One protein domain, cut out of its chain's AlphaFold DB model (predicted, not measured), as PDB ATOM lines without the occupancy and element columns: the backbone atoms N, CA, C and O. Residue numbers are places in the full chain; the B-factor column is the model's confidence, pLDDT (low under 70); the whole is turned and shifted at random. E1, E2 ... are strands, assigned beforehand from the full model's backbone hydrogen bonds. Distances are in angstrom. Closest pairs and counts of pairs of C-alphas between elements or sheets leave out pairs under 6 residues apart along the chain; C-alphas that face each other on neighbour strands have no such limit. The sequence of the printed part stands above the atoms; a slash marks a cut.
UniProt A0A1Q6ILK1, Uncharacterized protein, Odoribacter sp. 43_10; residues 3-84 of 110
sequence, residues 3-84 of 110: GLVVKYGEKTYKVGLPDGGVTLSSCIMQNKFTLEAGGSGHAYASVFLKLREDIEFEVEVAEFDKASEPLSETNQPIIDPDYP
ATOM      1  N   GLY A   3     -43.536 -49.326 -32.900       94.56
ATOM      2  CA  GLY A   3     -43.313 -49.005 -34.307       94.56
ATOM      3  C   GLY A   3     -44.388 -48.078 -34.862       94.56
ATOM      4  O   GLY A   3     -45.050 -47.370 -34.104       94.56
ATOM      5  N   LEU A   4     -44.559 -48.093 -36.182       96.00
ATOM      6  CA  LEU A   4     -45.562 -47.298 -36.889       96.00
ATOM      7  C   LEU A   4     -46.708 -48.188 -37.368       96.00
ATOM      8  O   LEU A   4     -46.479 -49.245 -37.949       96.00
ATOM      9  N   VAL A   5     -47.941 -47.743 -37.174       96.94
ATOM     10  CA  VAL A   5     -49.116 -48.273 -37.863       96.94
ATOM     11  C   VAL A   5     -49.465 -47.282 -38.961       96.94
ATOM     12  O   VAL A   5     -49.859 -46.156 -38.674       96.94
ATOM     13  N   VAL A   6     -49.280 -47.692 -40.211       96.62
ATOM     14  CA  VAL A   6     -49.542 -46.872 -41.398       96.62
ATOM     15  C   VAL A   6     -50.803 -47.388 -42.071       96.62
ATOM     16  O   VAL A   6     -50.880 -48.577 -42.390       96.62
ATOM     17  N   LYS A   7     -51.783 -46.518 -42.307       96.44
ATOM     18  CA  LYS A   7     -53.010 -46.868 -43.026       96.44
ATOM     19  C   LYS A   7     -53.153 -46.039 -44.287       96.44
ATOM     20  O   LYS A   7     -52.949 -44.826 -44.274       96.44
ATOM     21  N   TYR A   8     -53.535 -46.715 -45.360       94.38
ATOM     22  CA  TYR A   8     -53.881 -46.087 -46.626       94.38
ATOM     23  C   TYR A   8     -54.932 -46.936 -47.347       94.38
ATOM     24  O   TYR A   8     -54.720 -48.130 -47.588       94.38
ATOM     25  N   GLY A   9     -56.072 -46.323 -47.677       90.50
ATOM     26  CA  GLY A   9     -57.253 -47.038 -48.160       90.50
ATOM     27  C   GLY A   9     -57.680 -48.129 -47.173       90.50
ATOM     28  O   GLY A   9     -57.790 -47.891 -45.975       90.50
ATOM     29  N   GLU A  10     -57.867 -49.350 -47.668       91.31
ATOM     30  CA  GLU A  10     -58.236 -50.508 -46.840       91.31
ATOM     31  C   GLU A  10     -57.025 -51.234 -46.227       91.31
ATOM     32  O   GLU A  10     -57.185 -52.203 -45.480       91.31
ATOM     33  N   LYS A  11     -55.794 -50.799 -46.534       92.62
ATOM     34  CA  LYS A  11     -54.585 -51.461 -46.042       92.62
ATOM     35  C   LYS A  11     -54.088 -50.830 -44.749       92.62
ATOM     36  O   LYS A  11     -54.021 -49.613 -44.606       92.62
ATOM     37  N   THR A  12     -53.679 -51.694 -43.825       95.25
ATOM     38  CA  THR A  12     -53.012 -51.331 -42.571       95.25
ATOM     39  C   THR A  12     -51.691 -52.084 -42.468       95.25
ATOM     40  O   THR A  12     -51.659 -53.313 -42.544       95.25
ATOM     41  N   TYR A  13     -50.606 -51.349 -42.256       94.88
ATOM     42  CA  TYR A  13     -49.247 -51.866 -42.168       94.88
ATOM     43  C   TYR A  13     -48.676 -51.605 -40.777       94.88
ATOM     44  O   TYR A  13     -48.547 -50.457 -40.362       94.88
ATOM     45  N   LYS A  14     -48.306 -52.670 -40.061       95.50
ATOM     46  CA  LYS A  14     -47.575 -52.593 -38.791       95.50
ATOM     47  C   LYS A  14     -46.084 -52.658 -39.092       95.50
ATOM     48  O   LYS A  14     -45.546 -53.731 -39.355       95.50
ATOM     49  N   VAL A  15     -45.430 -51.511 -39.094       94.94
ATOM     50  CA  VAL A  15     -44.021 -51.346 -39.447       94.94
ATOM     51  C   VAL A  15     -43.208 -51.296 -38.166       94.94
ATOM     52  O   VAL A  15     -43.259 -50.323 -37.415       94.94
ATOM     53  N   GLY A  16     -42.469 -52.363 -37.896       91.56
ATOM     54  CA  GLY A  16     -41.673 -52.485 -36.683       91.56
ATOM     55  C   GLY A  16     -40.511 -53.443 -36.880       91.56
ATOM     56  O   GLY A  16     -40.644 -54.454 -37.572       91.56
ATOM     57  N   LEU A  17     -39.386 -53.126 -36.242       85.88
ATOM     58  CA  LEU A  17     -38.220 -53.995 -36.146       85.88
ATOM     59  C   LEU A  17     -37.869 -54.192 -34.666       85.88
ATOM     60  O   LEU A  17     -37.777 -53.196 -33.951       85.88
ATOM     61  N   PRO A  18     -37.670 -55.439 -34.191       76.56
ATOM     62  CA  PRO A  18     -37.350 -55.698 -32.785       76.56
ATOM     63  C   PRO A  18     -36.086 -54.969 -32.312       76.56
ATOM     64  O   PRO A  18     -36.084 -54.396 -31.227       76.56
ATOM     65  N   ASP A  19     -35.057 -54.948 -33.162       79.00
ATOM     66  CA  ASP A  19     -33.709 -54.482 -32.816       79.00
ATOM     67  C   ASP A  19     -33.262 -53.278 -33.672       79.00
ATOM     68  O   ASP A  19     -32.071 -52.990 -33.784       79.00
ATOM     69  N   GLY A  20     -34.203 -52.588 -34.330       80.12
ATOM     70  CA  GLY A  20     -33.897 -51.552 -35.319       80.12
ATOM     71  C   GLY A  20     -34.874 -50.382 -35.324       80.12
ATOM     72  O   GLY A  20     -35.983 -50.456 -34.802       80.12
ATOM     73  N   GLY A  21     -34.447 -49.282 -35.943       87.62
ATOM     74  CA  GLY A  21     -35.305 -48.127 -36.192       87.62
ATOM     75  C   GLY A  21     -36.235 -48.352 -37.381       87.62
ATOM     76  O   GLY A  21     -35.905 -49.084 -38.317       87.62
ATOM     77  N   VAL A  22     -37.381 -47.679 -37.356       93.12
ATOM     78  CA  VAL A  22     -38.292 -47.579 -38.500       93.12
ATOM     79  C   VAL A  22     -38.377 -46.137 -38.972       93.12
ATOM     80  O   VAL A  22     -38.271 -45.203 -38.177       93.12
ATOM     81  N   THR A  23     -38.594 -45.967 -40.267       93.62
ATOM     82  CA  THR A  23     -38.702 -44.678 -40.940       93.62
ATOM     83  C   THR A  23     -39.981 -44.647 -41.756       93.62
ATOM     84  O   THR A  23     -40.360 -45.643 -42.372       93.62
ATOM     85  N   LEU A  24     -40.610 -43.477 -41.782       94.94
ATOM     86  CA  LEU A  24     -41.627 -43.102 -42.751       94.94
ATOM     87  C   LEU A  24     -41.049 -42.000 -43.638       94.94
ATOM     88  O   LEU A  24     -40.506 -41.022 -43.129       94.94
ATOM     89  N   SER A  25     -41.181 -42.153 -44.948       94.69
ATOM     90  CA  SER A  25     -40.798 -41.156 -45.939       94.69
ATOM     91  C   SER A  25     -41.992 -40.846 -46.827       94.69
ATOM     92  O   SER A  25     -42.636 -41.758 -47.340       94.69
ATOM     93  N   SER A  26     -42.272 -39.561 -47.025       93.81
ATOM     94  CA  SER A  26     -43.241 -39.082 -48.008       93.81
ATOM     95  C   SER A  26     -42.555 -38.117 -48.965       93.81
ATOM     96  O   SER A  26     -41.862 -37.204 -48.513       93.81
ATOM     97  N   CYS A  27     -42.762 -38.280 -50.268       94.25
ATOM     98  CA  CYS A  27     -42.130 -37.449 -51.287       94.25
ATOM     99  C   CYS A  27     -43.147 -36.977 -52.325       94.25
ATOM    100  O   CYS A  27     -43.976 -37.755 -52.794       94.25
ATOM    101  N   ILE A  28     -43.046 -35.703 -52.713       93.88
ATOM    102  CA  ILE A  28     -43.738 -35.141 -53.871       93.88
ATOM    103  C   ILE A  28     -42.683 -34.749 -54.896       93.88
ATOM    104  O   ILE A  28     -41.825 -33.909 -54.627       93.88
ATOM    105  N   MET A  29     -42.751 -35.340 -56.085       90.19
ATOM    106  CA  MET A  29     -41.801 -35.060 -57.158       90.19
ATOM    107  C   MET A  29     -42.450 -35.277 -58.520       90.19
ATOM    108  O   MET A  29     -43.059 -36.312 -58.749       90.19
ATOM    109  N   GLN A  30     -42.294 -34.322 -59.443       86.81
ATOM    110  CA  GLN A  30     -42.706 -34.476 -60.850       86.81
ATOM    111  C   GLN A  30     -44.147 -35.008 -61.023       86.81
ATOM    112  O   GLN A  30     -44.384 -35.948 -61.779       86.81
ATOM    113  N   ASN A  31     -45.111 -34.415 -60.310       90.00
ATOM    114  CA  ASN A  31     -46.523 -34.828 -60.323       90.00
ATOM    115  C   ASN A  31     -46.784 -36.262 -59.799       90.00
ATOM    116  O   ASN A  31     -47.767 -36.911 -60.163       90.00
ATOM    117  N   LYS A  32     -45.900 -36.754 -58.928       94.38
ATOM    118  CA  LYS A  32     -46.002 -38.032 -58.214       94.38
ATOM    119  C   LYS A  32     -46.006 -37.775 -56.715       94.38
ATOM    120  O   LYS A  32     -45.316 -36.866 -56.250       94.38
ATOM    121  N   PHE A  33     -46.734 -38.604 -55.986       95.19
ATOM    122  CA  PHE A  33     -46.639 -38.733 -54.540       95.19
ATOM    123  C   PHE A  33     -46.189 -40.156 -54.202       95.19
ATOM    124  O   PHE A  33     -46.726 -41.121 -54.751       95.19
ATOM    125  N   THR A  34     -45.220 -40.297 -53.303       95.38
ATOM    126  CA  THR A  34     -44.810 -41.599 -52.767       95.38
ATOM    127  C   THR A  34     -44.825 -41.586 -51.249       95.38
ATOM    128  O   THR A  34     -44.422 -40.601 -50.632       95.38
ATOM    129  N   LEU A  35     -45.272 -42.688 -50.652       95.44
ATOM    130  CA  LEU A  35     -45.194 -42.944 -49.218       95.44
ATOM    131  C   LEU A  35     -44.525 -44.296 -49.010       95.44
ATOM    132  O   LEU A  35     -45.003 -45.303 -49.528       95.44
ATOM    133  N   GLU A  36     -43.448 -44.323 -48.241       95.50
ATOM    134  CA  GLU A  36     -42.716 -45.545 -47.937       95.50
ATOM    135  C   GLU A  36     -42.449 -45.644 -46.440       95.50
ATOM    136  O   GLU A  36     -42.019 -44.682 -45.804       95.50
ATOM    137  N   ALA A  37     -42.704 -46.818 -45.871       95.44
ATOM    138  CA  ALA A  37     -42.463 -47.106 -44.468       95.44
ATOM    139  C   ALA A  37     -41.692 -48.418 -44.324       95.44
ATOM    140  O   ALA A  37     -42.090 -49.453 -44.870       95.44
ATOM    141  N   GLY A  38     -40.596 -48.387 -43.570       93.50
ATOM    142  CA  GLY A  38     -39.743 -49.555 -43.390       93.50
ATOM    143  C   GLY A  38     -38.570 -49.331 -42.449       93.50
ATOM    144  O   GLY A  38     -38.504 -48.324 -41.751       93.50
ATOM    145  N   GLY A  39     -37.634 -50.274 -42.426       87.19
ATOM    146  CA  GLY A  39     -36.417 -50.186 -41.621       87.19
ATOM    147  C   GLY A  39     -35.381 -51.229 -42.035       87.19
ATOM    148  O   GLY A  39     -35.731 -52.258 -42.608       87.19
ATOM    149  N   SER A  40     -34.100 -50.947 -41.771       79.62
ATOM    150  CA  SER A  40     -32.955 -51.850 -42.008       79.62
ATOM    151  C   SER A  40     -32.967 -52.600 -43.356       79.62
ATOM    152  O   SER A  40     -32.621 -53.774 -43.416       79.62
ATOM    153  N   GLY A  41     -33.367 -51.928 -44.443       74.88
ATOM    154  CA  GLY A  41     -33.399 -52.506 -45.795       74.88
ATOM    155  C   GLY A  41     -34.695 -53.235 -46.177       74.88
ATOM    156  O   GLY A  41     -34.799 -53.729 -47.296       74.88
ATOM    157  N   HIS A  42     -35.696 -53.267 -45.298       82.56
ATOM    158  CA  HIS A  42     -37.008 -53.851 -45.570       82.56
ATOM    159  C   HIS A  42     -38.083 -52.765 -45.644       82.56
ATOM    160  O   HIS A  42     -38.334 -52.059 -44.665       82.56
ATOM    161  N   ALA A  43     -38.745 -52.654 -46.796       90.62
ATOM    162  CA  ALA A  43     -39.969 -51.873 -46.944       90.62
ATOM    163  C   ALA A  43     -41.168 -52.731 -46.524       90.62
ATOM    164  O   ALA A  43     -41.244 -53.902 -46.883       90.62
ATOM    165  N   TYR A  44     -42.096 -52.160 -45.760       92.75
ATOM    166  CA  TYR A  44     -43.323 -52.823 -45.297       92.75
ATOM    167  C   TYR A  44     -44.557 -52.233 -45.975       92.75
ATOM    168  O   TYR A  44     -45.501 -52.957 -46.285       92.75
ATOM    169  N   ALA A  45     -44.531 -50.923 -46.222       94.06
ATOM    170  CA  ALA A  45     -45.523 -50.212 -47.007       94.06
ATOM    171  C   ALA A  45     -44.801 -49.381 -48.067       94.06
ATOM    172  O   ALA A  45     -43.914 -48.607 -47.716       94.06
ATOM    173  N   SER A  46     -45.211 -49.511 -49.329       95.31
ATOM    174  CA  SER A  46     -44.870 -48.552 -50.382       95.31
ATOM    175  C   SER A  46     -46.130 -48.241 -51.186       95.31
ATOM    176  O   SER A  46     -46.826 -49.146 -51.657       95.31
ATOM    177  N   VAL A  47     -46.435 -46.953 -51.297       95.38
ATOM    178  CA  VAL A  47     -47.609 -46.407 -51.976       95.38
ATOM    179  C   VAL A  47     -47.124 -45.392 -53.007       95.38
ATOM    180  O   VAL A  47     -46.403 -44.458 -52.665       95.38
ATOM    181  N   PHE A  48     -47.517 -45.579 -54.263       95.25
ATOM    182  CA  PHE A  48     -47.107 -44.771 -55.409       95.25
ATOM    183  C   PHE A  48     -48.349 -44.197 -56.088       95.25
ATOM    184  O   PHE A  48     -49.088 -44.926 -56.748       95.25
ATOM    185  N   LEU A  49     -48.586 -42.896 -55.925       95.12
ATOM    186  CA  LEU A  49     -49.801 -42.224 -56.384       95.12
ATOM    187  C   LEU A  49     -49.499 -41.131 -57.400       95.12
ATOM    188  O   LEU A  49     -48.481 -40.435 -57.322       95.12
ATOM    189  N   LYS A  50     -50.398 -40.963 -58.369       95.12
ATOM    190  CA  LYS A  50     -50.403 -39.744 -59.178       95.12
ATOM    191  C   LYS A  50     -50.778 -38.598 -58.248       95.12
ATOM    192  O   LYS A  50     -51.774 -38.701 -57.533       95.12
ATOM    193  N   LEU A  51     -49.991 -37.525 -58.256       95.06
ATOM    194  CA  LEU A  51     -50.261 -36.382 -57.394       95.06
ATOM    195  C   LEU A  51     -51.638 -35.793 -57.735       95.06
ATOM    196  O   LEU A  51     -51.935 -35.508 -58.897       95.06
ATOM    197  N   ARG A  52     -52.474 -35.647 -56.709       93.81
ATOM    198  CA  ARG A  52     -53.805 -35.040 -56.749       93.81
ATOM    199  C   ARG A  52     -54.122 -34.451 -55.377       93.81
ATOM    200  O   ARG A  52     -53.438 -34.766 -54.403       93.81
ATOM    201  N   GLU A  53     -55.133 -33.596 -55.326       93.94
ATOM    202  CA  GLU A  53     -55.714 -33.153 -54.059       93.94
ATOM    203  C   GLU A  53     -56.324 -34.352 -53.308       93.94
ATOM    204  O   GLU A  53     -56.561 -35.411 -53.896       93.94
ATOM    205  N   ASP A  54     -56.521 -34.187 -52.000       93.44
ATOM    206  CA  ASP A  54     -57.205 -35.151 -51.128       93.44
ATOM    207  C   ASP A  54     -56.533 -36.538 -51.010       93.44
ATOM    208  O   ASP A  54     -57.184 -37.557 -50.778       93.44
ATOM    209  N   ILE A  55     -55.202 -36.603 -51.148       94.38
ATOM    210  CA  ILE A  55     -54.429 -37.790 -50.755       94.38
ATOM    211  C   ILE A  55     -54.302 -37.813 -49.227       94.38
ATOM    212  O   ILE A  55     -53.545 -37.033 -48.650       94.38
ATOM    213  N   GLU A  56     -54.996 -38.752 -48.586       94.06
ATOM    214  CA  GLU A  56     -54.977 -38.944 -47.134       94.06
ATOM    215  C   GLU A  56     -54.307 -40.263 -46.739       94.06
ATOM    216  O   GLU A  56     -54.485 -41.303 -47.379       94.06
ATOM    217  N   PHE A  57     -53.537 -40.228 -45.655       94.31
ATOM    218  CA  PHE A  57     -52.965 -41.407 -45.012       94.31
ATOM    219  C   PHE A  57     -52.885 -41.173 -43.502       94.31
ATOM    220  O   PHE A  57     -52.672 -40.050 -43.046       94.31
ATOM    221  N   GLU A  58     -53.032 -42.241 -42.721       96.81
ATOM    222  CA  GLU A  58     -52.919 -42.179 -41.262       96.81
ATOM    223  C   GLU A  58     -51.624 -42.838 -40.807       96.81
ATOM    224  O   GLU A  58     -51.255 -43.911 -41.295       96.81
ATOM    225  N   VAL A  59     -50.956 -42.223 -39.831       96.62
ATOM    226  CA  VAL A  59     -49.789 -42.811 -39.173       96.62
ATOM    227  C   VAL A  59     -49.910 -42.653 -37.672       96.62
ATOM    228  O   VAL A  59     -50.111 -41.555 -37.160       96.62
ATOM    229  N   GLU A  60     -49.732 -43.762 -36.969       97.31
ATOM    230  CA  GLU A  60     -49.759 -43.826 -35.516       97.31
ATOM    231  C   GLU A  60     -48.478 -44.486 -35.002       97.31
ATOM    232  O   GLU A  60     -48.035 -45.501 -35.538       97.31
ATOM    233  N   VAL A  61     -47.885 -43.937 -33.941       95.94
ATOM    234  CA  VAL A  61     -46.844 -44.639 -33.179       95.94
ATOM    235  C   VAL A  61     -47.545 -45.539 -32.168       95.94
ATOM    236  O   VAL A  61     -48.194 -45.037 -31.253       95.94
ATOM    237  N   ALA A  62     -47.402 -46.855 -32.307       95.81
ATOM    238  CA  ALA A  62     -48.124 -47.822 -31.482       95.81
ATOM    239  C   ALA A  62     -47.240 -48.991 -31.042       95.81
ATOM    240  O   ALA A  62     -46.154 -49.225 -31.582       95.81
ATOM    241  N   GLU A  63     -47.731 -49.745 -30.061       94.88
ATOM    242  CA  GLU A  63     -47.150 -51.012 -29.635       94.88
ATOM    243  C   GLU A  63     -47.986 -52.196 -30.142       94.88
ATOM    244  O   GLU A  63     -49.210 -52.203 -30.041       94.88
ATOM    245  N   PHE A  64     -47.323 -53.199 -30.715       94.19
ATOM    246  CA  PHE A  64     -47.941 -54.409 -31.255       94.19
ATOM    247  C   PHE A  64     -47.023 -55.628 -31.102       94.19
ATOM    248  O   PHE A  64     -45.801 -55.496 -31.006       94.19
ATOM    249  N   ASP A  65     -47.609 -56.826 -31.098       93.31
ATOM    250  CA  ASP A  65     -46.868 -58.077 -30.883       93.31
ATOM    251  C   ASP A  65     -46.030 -58.484 -32.098       93.31
ATOM    252  O   ASP A  65     -44.900 -58.950 -31.959       93.31
ATOM    253  N   LYS A  66     -46.577 -58.290 -33.306       92.81
ATOM    254  CA  LYS A  66     -45.962 -58.707 -34.571       92.81
ATOM    255  C   LYS A  66     -46.113 -57.627 -35.645       92.81
ATOM    256  O   LYS A  66     -47.200 -57.069 -35.813       92.81
ATOM    257  N   ALA A  67     -45.024 -57.367 -36.368       92.50
ATOM    258  CA  ALA A  67     -45.028 -56.536 -37.568       92.50
ATOM    259  C   ALA A  67     -45.762 -57.230 -38.734       92.50
ATOM    260  O   ALA A  67     -45.905 -58.456 -38.759       92.50
ATOM    261  N   SER A  68     -46.221 -56.445 -39.708       92.50
ATOM    262  CA  SER A  68     -46.707 -56.957 -40.992       92.50
ATOM    263  C   SER A  68     -45.584 -57.671 -41.750       92.50
ATOM    264  O   SER A  68     -44.406 -57.498 -41.441       92.50
ATOM    265  N   GLU A  69     -45.930 -58.468 -42.758       91.81
ATOM    266  CA  GLU A  69     -44.914 -58.998 -43.671       91.81
ATOM    267  C   GLU A  69     -44.282 -57.844 -44.469       91.81
ATOM    268  O   GLU A  69     -45.009 -56.938 -44.890       91.81
ATOM    269  N   PRO A  70     -42.954 -57.840 -44.682       91.88
ATOM    270  CA  PRO A  70     -42.323 -56.923 -45.624       91.88
ATOM    271  C   PRO A  70     -42.927 -57.047 -47.027       91.88
ATOM    272  O   PRO A  70     -43.608 -58.027 -47.339       91.88
ATOM    273  N   LEU A  71     -42.662 -56.064 -47.886       91.69
ATOM    274  CA  LEU A  71     -43.031 -56.146 -49.292       91.69
ATOM    275  C   LEU A  71     -42.407 -57.392 -49.923       91.69
ATOM    276  O   LEU A  71     -41.228 -57.696 -49.729       91.69
ATOM    277  N   SER A  72     -43.231 -58.120 -50.659       88.69
ATOM    278  CA  SER A  72     -42.912 -59.423 -51.228       88.69
ATOM    279  C   SER A  72     -43.791 -59.677 -52.451       88.69
ATOM    280  O   SER A  72     -44.621 -58.843 -52.821       88.69
ATOM    281  N   GLU A  73     -43.659 -60.852 -53.067       85.44
ATOM    282  CA  GLU A  73     -44.547 -61.251 -54.162       85.44
ATOM    283  C   GLU A  73     -46.030 -61.255 -53.755       85.44
ATOM    284  O   GLU A  73     -46.894 -60.929 -54.569       85.44
ATOM    285  N   THR A  74     -46.319 -61.573 -52.492       84.50
ATOM    286  CA  THR A  74     -47.675 -61.652 -51.933       84.50
ATOM    287  C   THR A  74     -48.119 -60.357 -51.254       84.50
ATOM    288  O   THR A  74     -49.315 -60.077 -51.207       84.50
ATOM    289  N   ASN A  75     -47.180 -59.536 -50.773       85.56
ATOM    290  CA  ASN A  75     -47.444 -58.207 -50.227       85.56
ATOM    291  C   ASN A  75     -46.897 -57.128 -51.170       85.56
ATOM    292  O   ASN A  75     -45.830 -56.557 -50.952       85.56
ATOM    293  N   GLN A  76     -47.636 -56.876 -52.248       90.62
ATOM    294  CA  GLN A  76     -47.251 -55.915 -53.280       90.62
ATOM    295  C   GLN A  76     -47.492 -54.459 -52.839       90.62
ATOM    296  O   GLN A  76     -48.450 -54.183 -52.093       90.62
ATOM    297  N   PRO A  77     -46.680 -53.508 -53.343       93.44
ATOM    298  CA  PRO A  77     -46.931 -52.084 -53.167       93.44
ATOM    299  C   PRO A  77     -48.282 -51.680 -53.766       93.44
ATOM    300  O   PRO A  77     -48.799 -52.316 -54.686       93.44
ATOM    301  N   ILE A  78     -48.855 -50.592 -53.255       94.50
ATOM    302  CA  ILE A  78     -50.007 -49.957 -53.897       94.50
ATOM    303  C   ILE A  78     -49.474 -49.006 -54.960       94.50
ATOM    304  O   ILE A  78     -48.684 -48.116 -54.653       94.50
ATOM    305  N   ILE A  79     -49.909 -49.181 -56.203       94.25
ATOM    306  CA  ILE A  79     -49.529 -48.315 -57.317       94.25
ATOM    307  C   ILE A  79     -50.814 -47.854 -57.997       94.25
ATOM    308  O   ILE A  79     -51.605 -48.684 -58.446       94.25
ATOM    309  N   ASP A  80     -51.020 -46.540 -58.071       93.19
ATOM    310  CA  ASP A  80     -52.105 -45.964 -58.857       93.19
ATOM    311  C   ASP A  80     -51.984 -46.417 -60.322       93.19
ATOM    312  O   ASP A  80     -50.883 -46.378 -60.884       93.19
ATOM    313  N   PRO A  81     -53.092 -46.772 -60.997       90.12
ATOM    314  CA  PRO A  81     -53.063 -47.116 -62.420       90.12
ATOM    315  C   PRO A  81     -52.441 -46.011 -63.286       90.12
ATOM    316  O   PRO A  81     -51.668 -46.300 -64.199       90.12
ATOM    317  N   ASP A  82     -52.720 -44.756 -62.924       89.69
ATOM    318  CA  ASP A  82     -52.226 -43.554 -63.599       89.69
ATOM    319  C   ASP A  82     -50.911 -43.027 -63.007       89.69
ATOM    320  O   ASP A  82     -50.516 -41.893 -63.302       89.69
ATOM    321  N   TYR A  83     -50.236 -43.800 -62.146       90.25
ATOM    322  CA  TYR A  83     -48.933 -43.409 -61.622       90.25
ATOM    323  C   TYR A  83     -47.979 -43.157 -62.797       90.25
ATOM    324  O   TYR A  83     -47.745 -44.084 -63.583       90.25
ATOM    325  N   PRO A  84     -47.423 -41.938 -62.957       83.31
ATOM    326  CA  PRO A  84     -46.639 -41.625 -64.140       83.31
ATOM    327  C   PRO A  84     -45.413 -42.538 -64.221       83.31
ATOM    328  O   PRO A  84     -44.527 -42.518 -63.358       83.31
TER     329      PRO A  84
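Overview. This is residues 3 to 84 of the 110 residues of an uncharacterized protein of Odoribacter sp. 43_10 (UniProt A0A1Q6ILK1). A small sandwich has two antiparallel three-stranded sheets face to face, E3-E4-E5 and E2-E1-E6, their strands 23 degrees apart. After E6, residues 64 to 84 make a long tail with no named element, and within it residues 78 to 79 pair parallel with residues 47 to 48 of E5. The 82 printed residues, all strand by class, have six named strands, E1 to E6 in order; they are compact, with radius of gyration 12.7 A, spanning 36 by 26 by 22 A.

Arrangement. E3, residues 23 to 29, E4, 32 to 39, and E5, 42 to 50, form a meander, each strand antiparallel to the one before. Within hydrogen-bond range are N 25 and O 36, 2.8 A, and N 35 and O 47, 2.9 A. E1, residues 3 to 8, is inner between E2, 11 to 15, and E6, 58 to 63, with N 6 and O 13 at 2.9 A and N 5 and O 60 at 2.8 A. The closest C-alphas of E2 and E5, Val 15 and Tyr 44, are 6.1 A apart.

Along the chain. E1 begins at C-alpha 3 (-43.313, -49.005, -34.307); E6 ends at C-alpha 63 (-47.150, -51.012, -29.635). E5 measures 23.7 A, E4 22.7 A, E3 19.1 A.

Size, cuts and confidence. The farthest C-alphas, Gln 30 and Asp 65, are 38.4 A apart. The printed part has no cut, no link between strands is long, and no printed residue is under 70.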